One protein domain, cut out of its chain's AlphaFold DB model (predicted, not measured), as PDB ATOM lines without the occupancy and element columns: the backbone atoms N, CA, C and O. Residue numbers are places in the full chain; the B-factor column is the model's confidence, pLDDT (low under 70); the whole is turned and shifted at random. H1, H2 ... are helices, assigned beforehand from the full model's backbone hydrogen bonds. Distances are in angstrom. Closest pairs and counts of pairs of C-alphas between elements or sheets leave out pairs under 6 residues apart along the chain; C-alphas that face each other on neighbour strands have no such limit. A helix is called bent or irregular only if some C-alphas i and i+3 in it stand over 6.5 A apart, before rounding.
ATOM      1  N   GLN A   9      -7.523 -52.751  16.167       83.69
ATOM      2  CA  GLN A   9      -7.931 -51.395  15.790       83.69
ATOM      3  C   GLN A   9      -7.675 -50.355  16.897       83.69
ATOM      4  O   GLN A   9      -7.085 -49.319  16.619       83.69
ATOM      5  N   ALA A  10      -8.049 -50.627  18.155       82.94
ATOM      6  CA  ALA A  10      -7.897 -49.643  19.233       82.94
ATOM      7  C   ALA A  10      -6.422 -49.381  19.563       82.94
ATOM      8  O   ALA A  10      -6.038 -48.245  19.839       82.94
ATOM      9  N   PHE A  11      -5.589 -50.420  19.484       79.94
ATOM     10  CA  PHE A  11      -4.144 -50.275  19.613       79.94
ATOM     11  C   PHE A  11      -3.560 -49.464  18.451       79.94
ATOM     12  O   PHE A  11      -2.813 -48.514  18.671       79.94
ATOM     13  N   ALA A  12      -3.942 -49.786  17.211       81.88
ATOM     14  CA  ALA A  12      -3.495 -49.062  16.027       81.88
ATOM     15  C   ALA A  12      -3.868 -47.575  16.095       81.88
ATOM     16  O   ALA A  12      -3.038 -46.725  15.779       81.88
ATOM     17  N   ASP A  13      -5.075 -47.251  16.557       85.56
ATOM     18  CA  ASP A  13      -5.528 -45.872  16.737       85.56
ATOM     19  C   ASP A  13      -4.706 -45.133  17.802       85.56
ATOM     20  O   ASP A  13      -4.315 -43.982  17.583       85.56
ATOM     21  N   ALA A  14      -4.365 -45.798  18.911       80.69
ATOM     22  CA  ALA A  14      -3.474 -45.241  19.928       80.69
ATOM     23  C   ALA A  14      -2.078 -44.954  19.352       80.69
ATOM     24  O   ALA A  14      -1.570 -43.842  19.484       80.69
ATOM     25  N   VAL A  15      -1.490 -45.898  18.613       77.25
ATOM     26  CA  VAL A  15      -0.181 -45.700  17.972       77.25
ATOM     27  C   VAL A  15      -0.244 -44.620  16.884       77.25
ATOM     28  O   VAL A  15       0.660 -43.799  16.776       77.25
ATOM     29  N   LYS A  16      -1.318 -44.534  16.091       84.31
ATOM     30  CA  LYS A  16      -1.496 -43.441  15.118       84.31
ATOM     31  C   LYS A  16      -1.536 -42.085  15.811       84.31
ATOM     32  O   LYS A  16      -0.921 -41.142  15.318       84.31
ATOM     33  N   ARG A  17      -2.227 -41.988  16.948       83.88
ATOM     34  CA  ARG A  17      -2.282 -40.767  17.756       83.88
ATOM     35  C   ARG A  17      -0.894 -40.351  18.237       83.88
ATOM     36  O   ARG A  17      -0.534 -39.198  18.057       83.88
ATOM     37  N   ILE A  18      -0.085 -41.301  18.703       77.31
ATOM     38  CA  ILE A  18       1.334 -41.093  19.026       77.31
ATOM     39  C   ILE A  18       2.096 -40.480  17.839       77.31
ATOM     40  O   ILE A  18       2.808 -39.489  17.998       77.31
ATOM     41  N   VAL A  19       1.924 -41.028  16.631       79.06
ATOM     42  CA  VAL A  19       2.580 -40.492  15.426       79.06
ATOM     43  C   VAL A  19       2.126 -39.060  15.130       79.06
ATOM     44  O   VAL A  19       2.963 -38.219  14.794       79.06
ATOM     45  N   TYR A  20       0.832 -38.763  15.259       85.12
ATOM     46  CA  TYR A  20       0.304 -37.416  15.030       85.12
ATOM     47  C   TYR A  20       0.783 -36.408  16.079       85.12
ATOM     48  O   TYR A  20       1.191 -35.305  15.708       85.12
ATOM     49  N   ASP A  21       0.789 -36.800  17.352       79.88
ATOM     50  CA  ASP A  21       1.121 -35.939  18.489       79.88
ATOM     51  C   ASP A  21       2.641 -35.723  18.640       79.88
ATOM     52  O   ASP A  21       3.067 -34.769  19.285       79.88
ATOM     53  N   SER A  22       3.471 -36.532  17.969       74.00
ATOM     54  CA  SER A  22       4.941 -36.433  18.004       74.00
ATOM     55  C   SER A  22       5.545 -35.133  17.462       74.00
ATOM     56  O   SER A  22       6.738 -34.882  17.634       74.00
ATOM     57  N   GLY A  23       4.773 -34.347  16.707       78.19
ATOM     58  CA  GLY A  23       5.288 -33.177  15.991       78.19
ATOM     59  C   GLY A  23       6.241 -33.503  14.829       78.19
ATOM     60  O   GLY A  23       6.784 -32.582  14.217       78.19
ATOM     61  N   ALA A  24       6.441 -34.783  14.486       74.81
ATOM     62  CA  ALA A  24       7.304 -35.181  13.377       74.81
ATOM     63  C   ALA A  24       6.801 -34.616  12.026       74.81
ATOM     64  O   ALA A  24       5.595 -34.581  11.767       74.81
ATOM     65  N   PRO A  25       7.692 -34.212  11.102       80.94
ATOM     66  CA  PRO A  25       7.292 -33.782   9.765       80.94
ATOM     67  C   PRO A  25       6.497 -34.854   9.004       80.94
ATOM     68  O   PRO A  25       6.823 -36.042   9.041       80.94
ATOM     69  N   ARG A  26       5.505 -34.436   8.202       84.00
ATOM     70  CA  ARG A  26       4.662 -35.348   7.392       84.00
ATOM     71  C   ARG A  26       5.431 -36.413   6.588       84.00
ATOM     72  O   ARG A  26       4.947 -37.544   6.544       84.00
ATOM     73  N   PRO A  27       6.583 -36.121   5.945       81.44
ATOM     74  CA  PRO A  27       7.350 -37.143   5.230       81.44
ATOM     75  C   PRO A  27       7.825 -38.301   6.117       81.44
ATOM     76  O   PRO A  27       7.944 -39.416   5.621       81.44
ATOM     77  N   GLN A  28       8.050 -38.053   7.410       75.75
ATOM     78  CA  GLN A  28       8.453 -39.062   8.394       75.75
ATOM     79  C   GLN A  28       7.242 -39.784   9.002       75.75
ATOM     80  O   GLN A  28       7.296 -40.986   9.240       75.75
ATOM     81  N   GLN A  29       6.109 -39.091   9.170       80.81
ATOM     82  CA  GLN A  29       4.860 -39.708   9.638       80.81
ATOM     83  C   GLN A  29       4.268 -40.697   8.620       80.81
ATOM     84  O   GLN A  29       3.635 -41.683   8.986       80.81
ATOM     85  N   ARG A  30       4.430 -40.438   7.318       82.62
ATOM     86  CA  ARG A  30       3.734 -41.192   6.262       82.62
ATOM     87  C   ARG A  30       4.072 -42.694   6.235       82.62
ATOM     88  O   ARG A  30       3.129 -43.487   6.199       82.62
ATOM     89  N   PRO A  31       5.357 -43.106   6.258       72.88
ATOM     90  CA  PRO A  31       5.727 -44.520   6.329       72.88
ATOM     91  C   PRO A  31       5.177 -45.197   7.588       72.88
ATOM     92  O   PRO A  31       4.619 -46.288   7.498       72.88
ATOM     93  N   ALA A  32       5.235 -44.498   8.726       74.44
ATOM     94  CA  ALA A  32       4.708 -44.956  10.006       74.44
ATOM     95  C   ALA A  32       3.216 -45.282   9.928       74.44
ATOM     96  O   ALA A  32       2.795 -46.409  10.172       74.44
ATOM     97  N   LEU A  33       2.415 -44.301   9.509       83.62
ATOM     98  CA  LEU A  33       0.966 -44.436   9.395       83.62
ATOM     99  C   LEU A  33       0.576 -45.513   8.381       83.62
ATOM    100  O   LEU A  33      -0.386 -46.244   8.609       83.62
ATOM    101  N   SER A  34       1.318 -45.639   7.276       79.94
ATOM    102  CA  SER A  34       1.093 -46.694   6.280       79.94
ATOM    103  C   SER A  34       1.305 -48.086   6.872       79.94
ATOM    104  O   SER A  34       0.532 -49.009   6.608       79.94
ATOM    105  N   ALA A  35       2.346 -48.246   7.679       71.50
ATOM    106  CA  ALA A  35       2.680 -49.524   8.273       71.50
ATOM    107  C   ALA A  35       1.739 -49.865   9.448       71.50
ATOM    108  O   ALA A  35       1.233 -50.985   9.502       71.50
ATOM    109  N   ILE A  36       1.336 -48.885  10.269       78.56
ATOM    110  CA  ILE A  36       0.265 -49.059  11.272       78.56
ATOM    111  C   ILE A  36      -1.082 -49.387  10.601       78.56
ATOM    112  O   ILE A  36      -1.844 -50.212  11.086       78.56
ATOM    113  N   SER A  37      -1.387 -48.805   9.440       81.44
ATOM    114  CA  SER A  37      -2.615 -49.157   8.702       81.44
ATOM    115  C   SER A  37      -2.558 -50.564   8.095       81.44
ATOM    116  O   SER A  37      -3.589 -51.183   7.838       81.44
ATOM    117  N   SER A  38      -1.356 -51.090   7.849       71.88
ATOM    118  CA  SER A  38      -1.179 -52.487   7.435       71.88
ATOM    119  C   SER A  38      -1.428 -53.433   8.610       71.88
ATOM    120  O   SER A  38      -2.032 -54.487   8.426       71.88
ATOM    121  N   PHE A  39      -1.038 -53.013   9.814       70.25
ATOM    122  CA  PHE A  39      -1.292 -53.708  11.071       70.25
ATOM    123  C   PHE A  39      -2.789 -53.849  11.390       70.25
ATOM    124  O   PHE A  39      -3.207 -54.918  11.816       70.25
ATOM    125  N   GLU A  40      -3.622 -52.844  11.096       79.31
ATOM    126  CA  GLU A  40      -5.085 -52.887  11.327       79.31
ATOM    127  C   GLU A  40      -5.798 -54.088  10.692       79.31
ATOM    128  O   GLU A  40      -6.897 -54.452  11.104       79.31
ATOM    129  N   ARG A  41      -5.189 -54.704   9.678       75.50
ATOM    130  CA  ARG A  41      -5.755 -55.843   8.946       75.50
ATOM    131  C   ARG A  41      -5.402 -57.196   9.550       75.50
ATOM    132  O   ARG A  41      -5.763 -58.217   8.968       75.50
ATOM    133  N   CYS A  42      -4.667 -57.217  10.650       71.69
ATOM    134  CA  CYS A  42      -4.149 -58.442  11.227       71.69
ATOM    135  C   CYS A  42      -4.859 -58.818  12.522       71.69
ATOM    136  O   CYS A  42      -5.399 -57.974  13.244       71.69
ATOM    137  N   ASP A  43      -4.825 -60.116  12.812       77.38
ATOM    138  CA  ASP A  43      -5.422 -60.668  14.019       77.38
ATOM    139  C   ASP A  43      -4.752 -60.101  15.271       77.38
ATOM    140  O   ASP A  43      -3.531 -59.934  15.329       77.38
ATOM    141  N   TRP A  44      -5.570 -59.822  16.282       79.19
ATOM    142  CA  TRP A  44      -5.097 -59.327  17.568       79.19
ATOM    143  C   TRP A  44      -4.193 -60.362  18.239       79.19
ATOM    144  O   TRP A  44      -4.598 -61.509  18.436       79.19
ATOM    145  N   ARG A  45      -2.975 -59.945  18.601       74.12
ATOM    146  CA  ARG A  45      -1.966 -60.796  19.248       74.12
ATOM    147  C   ARG A  45      -1.433 -60.114  20.504       74.12
ATOM    148  O   ARG A  45      -0.505 -59.312  20.394       74.12
ATOM    149  N   PRO A  46      -2.032 -60.372  21.676       72.81
ATOM    150  CA  PRO A  46      -1.715 -59.632  22.892       72.81
ATOM    151  C   PRO A  46      -0.245 -59.768  23.305       72.81
ATOM    152  O   PRO A  46       0.316 -58.811  23.820       72.81
ATOM    153  N   GLU A  47       0.410 -60.895  23.021       74.44
ATOM    154  CA  GLU A  47       1.815 -61.135  23.375       74.44
ATOM    155  C   GLU A  47       2.762 -60.206  22.603       74.44
ATOM    156  O   GLU A  47       3.605 -59.540  23.195       74.44
ATOM    157  N   VAL A  48       2.562 -60.086  21.288       72.00
ATOM    158  CA  VAL A  48       3.346 -59.189  20.420       72.00
ATOM    159  C   VAL A  48       3.132 -57.730  20.823       72.00
ATOM    160  O   VAL A  48       4.063 -56.925  20.799       72.00
ATOM    161  N   MET A  49       1.905 -57.380  21.222       71.88
ATOM    162  CA  MET A  49       1.602 -56.023  21.680       71.88
ATOM    163  C   MET A  49       2.197 -55.731  23.048       71.88
ATOM    164  O   MET A  49       2.611 -54.600  23.289       71.88
ATOM    165  N   GLN A  50       2.270 -56.731  23.923       74.31
ATOM    166  CA  GLN A  50       2.935 -56.598  25.210       74.31
ATOM    167  C   GLN A  50       4.440 -56.386  25.025       74.31
ATOM    168  O   GLN A  50       5.001 -55.487  25.636       74.31
ATOM    169  N   GLU A  51       5.089 -57.120  24.120       73.94
ATOM    170  CA  GLU A  51       6.505 -56.889  23.802       73.94
ATOM    171  C   GLU A  51       6.743 -55.480  23.242       73.94
ATOM    172  O   GLU A  51       7.680 -54.786  23.642       73.94
ATOM    173  N   CYS A  52       5.860 -55.028  22.348       70.44
ATOM    174  CA  CYS A  52       5.858 -53.660  21.837       70.44
ATOM    175  C   CYS A  52       5.729 -52.625  22.969       70.44
ATOM    176  O   CYS A  52       6.477 -51.649  23.012       70.44
ATOM    177  N   ALA A  53       4.796 -52.848  23.895       70.81
ATOM    178  CA  ALA A  53       4.553 -52.009  25.062       70.81
ATOM    179  C   ALA A  53       5.752 -51.945  26.016       70.81
ATOM    180  O   ALA A  53       6.133 -50.868  26.477       70.81
ATOM    181  N   ASP A  54       6.357 -53.092  26.309       73.75
ATOM    182  CA  ASP A  54       7.503 -53.196  27.205       73.75
ATOM    183  C   ASP A  54       8.708 -52.457  26.619       73.75
ATOM    184  O   ASP A  54       9.413 -51.741  27.331       73.75
ATOM    185  N   TYR A  55       8.897 -52.541  25.302       70.69
ATOM    186  CA  TYR A  55       9.968 -51.822  24.621       70.69
ATOM    187  C   TYR A  55       9.762 -50.303  24.633       70.69
ATOM    188  O   TYR A  55      10.726 -49.560  24.818       70.69
ATOM    189  N   LEU A  56       8.518 -49.833  24.489       69.00
ATOM    190  CA  LEU A  56       8.181 -48.412  24.628       69.00
ATOM    191  C   LEU A  56       8.539 -47.871  26.016       69.00
ATOM    192  O   LEU A  56       9.104 -46.787  26.133       69.00
ATOM    193  N   ASN A  57       8.282 -48.651  27.066       69.38
ATOM    194  CA  ASN A  57       8.657 -48.261  28.423       69.38
ATOM    195  C   ASN A  57      10.184 -48.173  28.603       69.38
ATOM    196  O   ASN A  57      10.670 -47.288  29.307       69.38
ATOM    197  N   ILE A  58      10.951 -49.066  27.963       66.94
ATOM    198  CA  ILE A  58      12.424 -49.074  28.029       66.94
ATOM    199  C   ILE A  58      13.023 -47.814  27.394       66.94
ATOM    200  O   ILE A  58      14.042 -47.314  27.870       66.94
ATOM    201  N   THR A  59      12.402 -47.268  26.348       66.00
ATOM    202  CA  THR A  59      12.897 -46.068  25.656       66.00
ATOM    203  C   THR A  59      12.573 -44.759  26.385       66.00
ATOM    204  O   THR A  59      12.848 -43.688  25.850       66.00
ATOM    205  N   GLY A  60      12.031 -44.827  27.609       67.19
ATOM    206  CA  GLY A  60      11.677 -43.653  28.416       67.19
ATOM    207  C   GLY A  60      10.377 -42.981  27.981       67.19
ATOM    208  O   GLY A  60      10.023 -41.922  28.489       67.19
ATOM    209  N   LEU A  61       9.641 -43.597  27.058       66.12
ATOM    210  CA  LEU A  61       8.371 -43.085  26.578       66.12
ATOM    211  C   LEU A  61       7.242 -43.675  27.402       66.12
ATOM    212  O   LEU A  61       7.105 -44.889  27.538       66.12
ATOM    213  N   ARG A  62       6.419 -42.793  27.960       71.38
ATOM    214  CA  ARG A  62       5.271 -43.177  28.781       71.38
ATOM    215  C   ARG A  62       4.002 -42.701  28.110       71.38
ATOM    216  O   ARG A  62       4.018 -41.667  27.447       71.38
ATOM    217  N   LEU A  63       2.912 -43.434  28.285       65.19
ATOM    218  CA  LEU A  63       1.587 -42.919  27.962       65.19
ATOM    219  C   LEU A  63       0.911 -42.416  29.240       65.19
ATOM    220  O   LEU A  63       1.111 -42.994  30.307       65.19
ATOM    221  N   ASP A  64       0.145 -41.334  29.145       73.94
ATOM    222  CA  ASP A  64      -0.815 -40.969  30.190       73.94
ATOM    223  C   ASP A  64      -2.050 -41.889  30.154       73.94
ATOM    224  O   ASP A  64      -2.190 -42.758  29.284       73.94
ATOM    225  N   ASP A  65      -2.961 -41.697  31.110       69.50
ATOM    226  CA  ASP A  65      -4.213 -42.457  31.203       69.50
ATOM    227  C   ASP A  65      -5.136 -42.218  29.987       69.50
ATOM    228  O   ASP A  65      -6.018 -43.028  29.691       69.50
ATOM    229  N   GLU A  66      -4.921 -41.133  29.235       69.00
ATOM    230  CA  GLU A  66      -5.602 -40.823  27.979       69.00
ATOM    231  C   GLU A  66      -4.894 -41.379  26.727       69.00
ATOM    232  O   GLU A  66      -5.363 -41.152  25.599       69.00
ATOM    233  N   GLY A  67      -3.790 -42.112  26.899       62.47
ATOM    234  CA  GLY A  67      -3.013 -42.715  25.821       62.47
ATOM    235  C   GLY A  67      -2.171 -41.719  25.016       62.47
ATOM    236  O   GLY A  67      -1.896 -41.972  23.841       62.47
ATOM    237  N   ARG A  68      -1.797 -40.572  25.590       67.62
ATOM    238  CA  ARG A  68      -0.902 -39.578  24.973       67.62
ATOM    239  C   ARG A  68       0.526 -39.803  25.428       67.62
ATOM    240  O   ARG A  68       0.756 -40.150  26.580       67.62
ATOM    241  N   LEU A  69       1.491 -39.549  24.546       67.88
ATOM    242  CA  LEU A  69       2.900 -39.619  24.923       67.88
ATOM    243  C   LEU A  69       3.275 -38.507  25.899       67.88
ATOM    244  O   LEU A  69       3.099 -37.322  25.621       67.88
ATOM    245  N   ILE A  70       3.869 -38.925  27.008       72.62
ATOM    246  CA  ILE A  70       4.620 -38.088  27.926       72.62
ATOM    247  C   ILE A  70       6.097 -38.273  27.584       72.62
ATOM    248  O   ILE A  70       6.609 -39.395  27.569       72.62
ATOM    249  N   TYR A  71       6.766 -37.157  27.313       70.94
ATOM    250  CA  TYR A  71       8.200 -37.104  27.059       70.94
ATOM    251  C   TYR A  71       8.898 -36.537  28.290       70.94
ATOM    252  O   TYR A  71       8.523 -35.459  28.757       70.94
ATOM    253  N   ASP A  72       9.923 -37.230  28.781       71.56
ATOM    254  CA  ASP A  72      10.778 -36.698  29.850       71.56
ATOM    255  C   ASP A  72      11.570 -35.466  29.355       71.56
ATOM    256  O   ASP A  72      11.786 -34.516  30.107       71.56
ATOM    257  N   GLU A  73      11.926 -35.444  28.062       76.88
ATOM    258  CA  GLU A  73      12.652 -34.357  27.390       76.88
ATOM    259  C   GLU A  73      11.894 -33.899  26.121       76.88
ATOM    260  O   GLU A  73      11.950 -34.567  25.081       76.88
ATOM    261  N   PRO A  74      11.146 -32.775  26.172       68.44
ATOM    262  CA  PRO A  74      10.276 -32.333  25.075       68.44
ATOM    263  C   PRO A  74      11.002 -32.039  23.755       68.44
ATOM    264  O   PRO A  74      10.418 -32.153  22.678       68.44
ATOM    265  N   ASP A  75      12.271 -31.647  23.819       73.94
ATOM    266  CA  ASP A  75      13.132 -31.338  22.677       73.94
ATOM    267  C   ASP A  75      13.585 -32.587  21.903       73.94
ATOM    268  O   ASP A  75      13.928 -32.486  20.723       73.94
ATOM    269  N   GLN A  76      13.503 -33.773  22.513       67.56
ATOM    270  CA  GLN A  76      13.803 -35.052  21.863       67.56
ATOM    271  C   GLN A  76      12.566 -35.778  21.313       67.56
ATOM    272  O   GLN A  76      12.708 -36.802  20.634       67.56
ATOM    273  N   ALA A  77      11.363 -35.249  21.553       64.12
ATOM    274  CA  ALA A  77      10.095 -35.898  21.224       64.12
ATOM    275  C   ALA A  77       9.980 -36.411  19.767       64.12
ATOM    276  O   ALA A  77       9.555 -37.559  19.580       64.12
ATOM    277  N   PRO A  78      10.409 -35.664  18.724       60.25
ATOM    278  CA  PRO A  78      10.315 -36.140  17.341       60.25
ATOM    279  C   PRO A  78      11.235 -37.334  17.052       60.25
ATOM    280  O   PRO A  78      10.846 -38.272  16.355       60.25
ATOM    281  N   THR A  79      12.450 -37.320  17.605       67.44
ATOM    282  CA  THR A  79      13.447 -38.387  17.424       67.44
ATOM    283  C   THR A  79      13.025 -39.652  18.164       67.44
ATOM    284  O   THR A  79      13.103 -40.750  17.615       67.44
ATOM    285  N   GLN A  80      12.515 -39.497  19.386       66.25
ATOM    286  CA  GLN A  80      12.011 -40.609  20.187       66.25
ATOM    287  C   GLN A  80      10.779 -41.250  19.530       66.25
ATOM    288  O   GLN A  80      10.720 -42.471  19.426       66.25
ATOM    289  N   ALA A  81       9.850 -40.464  18.977       62.47
ATOM    290  CA  ALA A  81       8.696 -40.998  18.251       62.47
ATOM    291  C   ALA A  81       9.072 -41.747  16.960       62.47
ATOM    292  O   ALA A  81       8.450 -42.757  16.633       62.47
ATOM    293  N   ALA A  82      10.095 -41.297  16.228       63.06
ATOM    294  CA  ALA A  82      10.599 -42.021  15.061       63.06
ATOM    295  C   ALA A  82      11.159 -43.405  15.444       63.06
ATOM    296  O   ALA A  82      10.844 -44.397  14.789       63.06
ATOM    297  N   LEU A  83      11.907 -43.475  16.549       67.12
ATOM    298  CA  LEU A  83      12.415 -44.724  17.125       67.12
ATOM    299  C   LEU A  83      11.288 -45.671  17.555       67.12
ATOM    300  O   LEU A  83      11.357 -46.865  17.274       67.12
ATOM    301  N   VAL A  84      10.226 -45.152  18.178       67.94
ATOM    302  CA  VAL A  84       9.021 -45.935  18.514       67.94
ATOM    303  C   VAL A  84       8.445 -46.608  17.291       67.94
ATOM    304  O   VAL A  84       8.181 -47.805  17.302       67.94
ATOM    305  N   ILE A  85       8.226 -45.821  16.244       67.00
ATOM    306  CA  ILE A  85       7.633 -46.301  15.007       67.00
ATOM    307  C   ILE A  85       8.516 -47.400  14.425       67.00
ATOM    308  O   ILE A  85       8.017 -48.467  14.092       67.00
ATOM    309  N   GLU A  86       9.821 -47.165  14.322       68.81
ATOM    310  CA  GLU A  86      10.755 -48.135  13.758       68.81
ATOM    311  C   GLU A  86      10.759 -49.451  14.544       68.81
ATOM    312  O   GLU A  86      10.665 -50.523  13.946       68.81
ATOM    313  N   VAL A  87      10.778 -49.382  15.876       69.88
ATOM    314  CA  VAL A  87      10.735 -50.558  16.754       69.88
ATOM    315  C   VAL A  87       9.413 -51.301  16.617       69.88
ATOM    316  O   VAL A  87       9.428 -52.512  16.407       69.88
ATOM    317  N   LEU A  88       8.279 -50.598  16.723       69.00
ATOM    318  CA  LEU A  88       6.951 -51.205  16.622       69.00
ATOM    319  C   LEU A  88       6.789 -51.913  15.281       69.00
ATOM    320  O   LEU A  88       6.324 -53.045  15.231       69.00
ATOM    321  N   LEU A  89       7.217 -51.272  14.194       66.50
ATOM    322  CA  LEU A  89       7.144 -51.857  12.862       66.50
ATOM    323  C   LEU A  89       8.091 -53.037  12.696       66.50
ATOM    324  O   LEU A  89       7.679 -54.048  12.137       66.50
ATOM    325  N   THR A  90       9.321 -52.941  13.197       68.94
ATOM    326  CA  THR A  90      10.295 -54.037  13.127       68.94
ATOM    327  C   THR A  90       9.793 -55.252  13.892       68.94
ATOM    328  O   THR A  90       9.693 -56.330  13.320       68.94
ATOM    329  N   ARG A  91       9.384 -55.075  15.151       67.38
ATOM    330  CA  ARG A  91       8.871 -56.162  15.996       67.38
ATOM    331  C   ARG A  91       7.601 -56.769  15.444       67.38
ATOM    332  O   ARG A  91       7.408 -57.977  15.506       67.38
ATOM    333  N   TYR A  92       6.751 -55.939  14.865       66.19
ATOM    334  CA  TYR A  92       5.540 -56.421  14.250       66.19
ATOM    335  C   TYR A  92       5.798 -57.211  12.966       66.19
ATOM    336  O   TYR A  92       5.197 -58.263  12.765       66.19
ATOM    337  N   VAL A  93       6.707 -56.742  12.110       65.19
ATOM    338  CA  VAL A  93       7.153 -57.494  10.932       65.19
ATOM    339  C   VAL A  93       7.795 -58.807  11.364       65.19
ATOM    340  O   VAL A  93       7.418 -59.844  10.836       65.19
ATOM    341  N   GLU A  94       8.672 -58.796  12.370       65.38
ATOM    342  CA  GLU A  94       9.271 -60.008  12.942       65.38
ATOM    343  C   GLU A  94       8.211 -60.965  13.492       65.38
ATOM    344  O   GLU A  94       8.295 -62.167  13.257       65.38
ATOM    345  N   ALA A  95       7.184 -60.458  14.173       63.53
ATOM    346  CA  ALA A  95       6.074 -61.274  14.638       63.53
ATOM    347  C   ALA A  95       5.287 -61.867  13.463       63.53
ATOM    348  O   ALA A  95       5.016 -63.063  13.453       63.53
ATOM    349  N   LEU A  96       4.964 -61.074  12.437       60.97
ATOM    350  CA  LEU A  96       4.295 -61.559  11.227       60.97
ATOM    351  C   LEU A  96       5.140 -62.588  10.458       60.97
ATOM    352  O   LEU A  96       4.592 -63.552   9.925       60.97
ATOM    353  N   GLU A  97       6.457 -62.407  10.402       62.19
ATOM    354  CA  GLU A  97       7.393 -63.327   9.754       62.19
ATOM    355  C   GLU A  97       7.627 -64.592  10.592       62.19
ATOM    356  O   GLU A  97       7.700 -65.687  10.035       62.19
ATOM    357  N   GLY A  98       7.635 -64.476  11.921       53.91
ATOM    358  CA  GLY A  98       7.651 -65.591  12.872       53.91
ATOM    359  C   GLY A  98       6.351 -66.402  12.880       53.91
ATOM    360  O   GLY A  98       6.354 -67.571  13.259       53.91
ATOM    361  N   ILE A  99       5.254 -65.814  12.388       52.69
ATOM    362  CA  ILE A  99       3.961 -66.463  12.112       52.69
ATOM    363  C   ILE A  99       3.874 -66.910  10.639       52.69
ATOM    364  O   ILE A  99       2.795 -67.168  10.106       52.69
ATOM    365  N   GLN A 100       4.992 -67.083   9.932       55.81
ATOM    366  CA  GLN A 100       4.964 -68.014   8.808       55.81
ATOM    367  C   GLN A 100       4.916 -69.426   9.384       55.81
ATOM    368  O   GLN A 100       5.947 -70.082   9.536       55.81
TER     369      GLN A 100
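This is residues 9 to 100 of the 163 residues of the protein "HTH_17 domain-containing protein" of Anaerolineaceae bacterium (UniProt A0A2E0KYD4). One long helix, H4, lies along the longest axis; H2 packs on one side of it and H3 on another, and H1 folds beside H2 as a helical hairpin. Between H3 and H4, residues 59 to 73 make a loop without a named element. The 92 printed residues include four named helices, H1 to H4 in chain order, and no named strand: all helix. The whole is compact, with a radius of gyration of the C-alphas of 12.6 A, and only just elongated, spanning 40 by 26 by 20 A.

Begin with H4, residues 74 to 98, the hub; it has a kink of 29 degrees near residue 81 and is irregular, C-alphas 75 and 78 being 7.7 A apart. Its residues 84 to 95 touch H3, residues 46 to 58, in a hairpin, opposite ways at a shallow tilt of 29 degrees; the closest C-alphas, of Cys 52 and Leu 88, are 5.9 A apart. Its residues 82 to 89 touch H2, residues 26 to 39, the same way at a shallow tilt of 31 degrees, closest at the C-alphas of Ala 32 and Ile 85, 5.9 A. H2 and H1, residues 9 to 21, form a hairpin at 6 degrees, with the C-alphas of Ala 12 and Ile 36 closest at 6.1 A. H1 and H4 only just touch, with 3 pairs of C-alphas within 8 A, closest at Val 19 and Ala 81, 6.8 A. H1, H2 and H4 are a bundle, three helices side by side. H2 and H3 are apart. Every O i to N i+4 pair is within hydrogen-bond range in H1 and H3, 8 of 10 in H2 and 19 of 21 in H4.

Find C-alpha 74 at (10.276, -32.333, 25.075); from there H4 runs 35.5 A to C-alpha 98 at (7.651, -65.591, 12.872). Then look at C-alpha 9, (-7.931, -51.395, 15.790), where H1 begins its 18.1 A; H2 is 19.6 A long and H3 18.4 A.

The C-alphas farthest apart, of Asp 75 and Gln 100, are 40.1 A apart. The printed part has no cut; the link from H3 to H4 is long, and within it residues 62 to 63 pair with 69 to 70, antiparallel. The mean pLDDT of the printed part is 72.1, and 38 residues are under 70, among them 76 to 100.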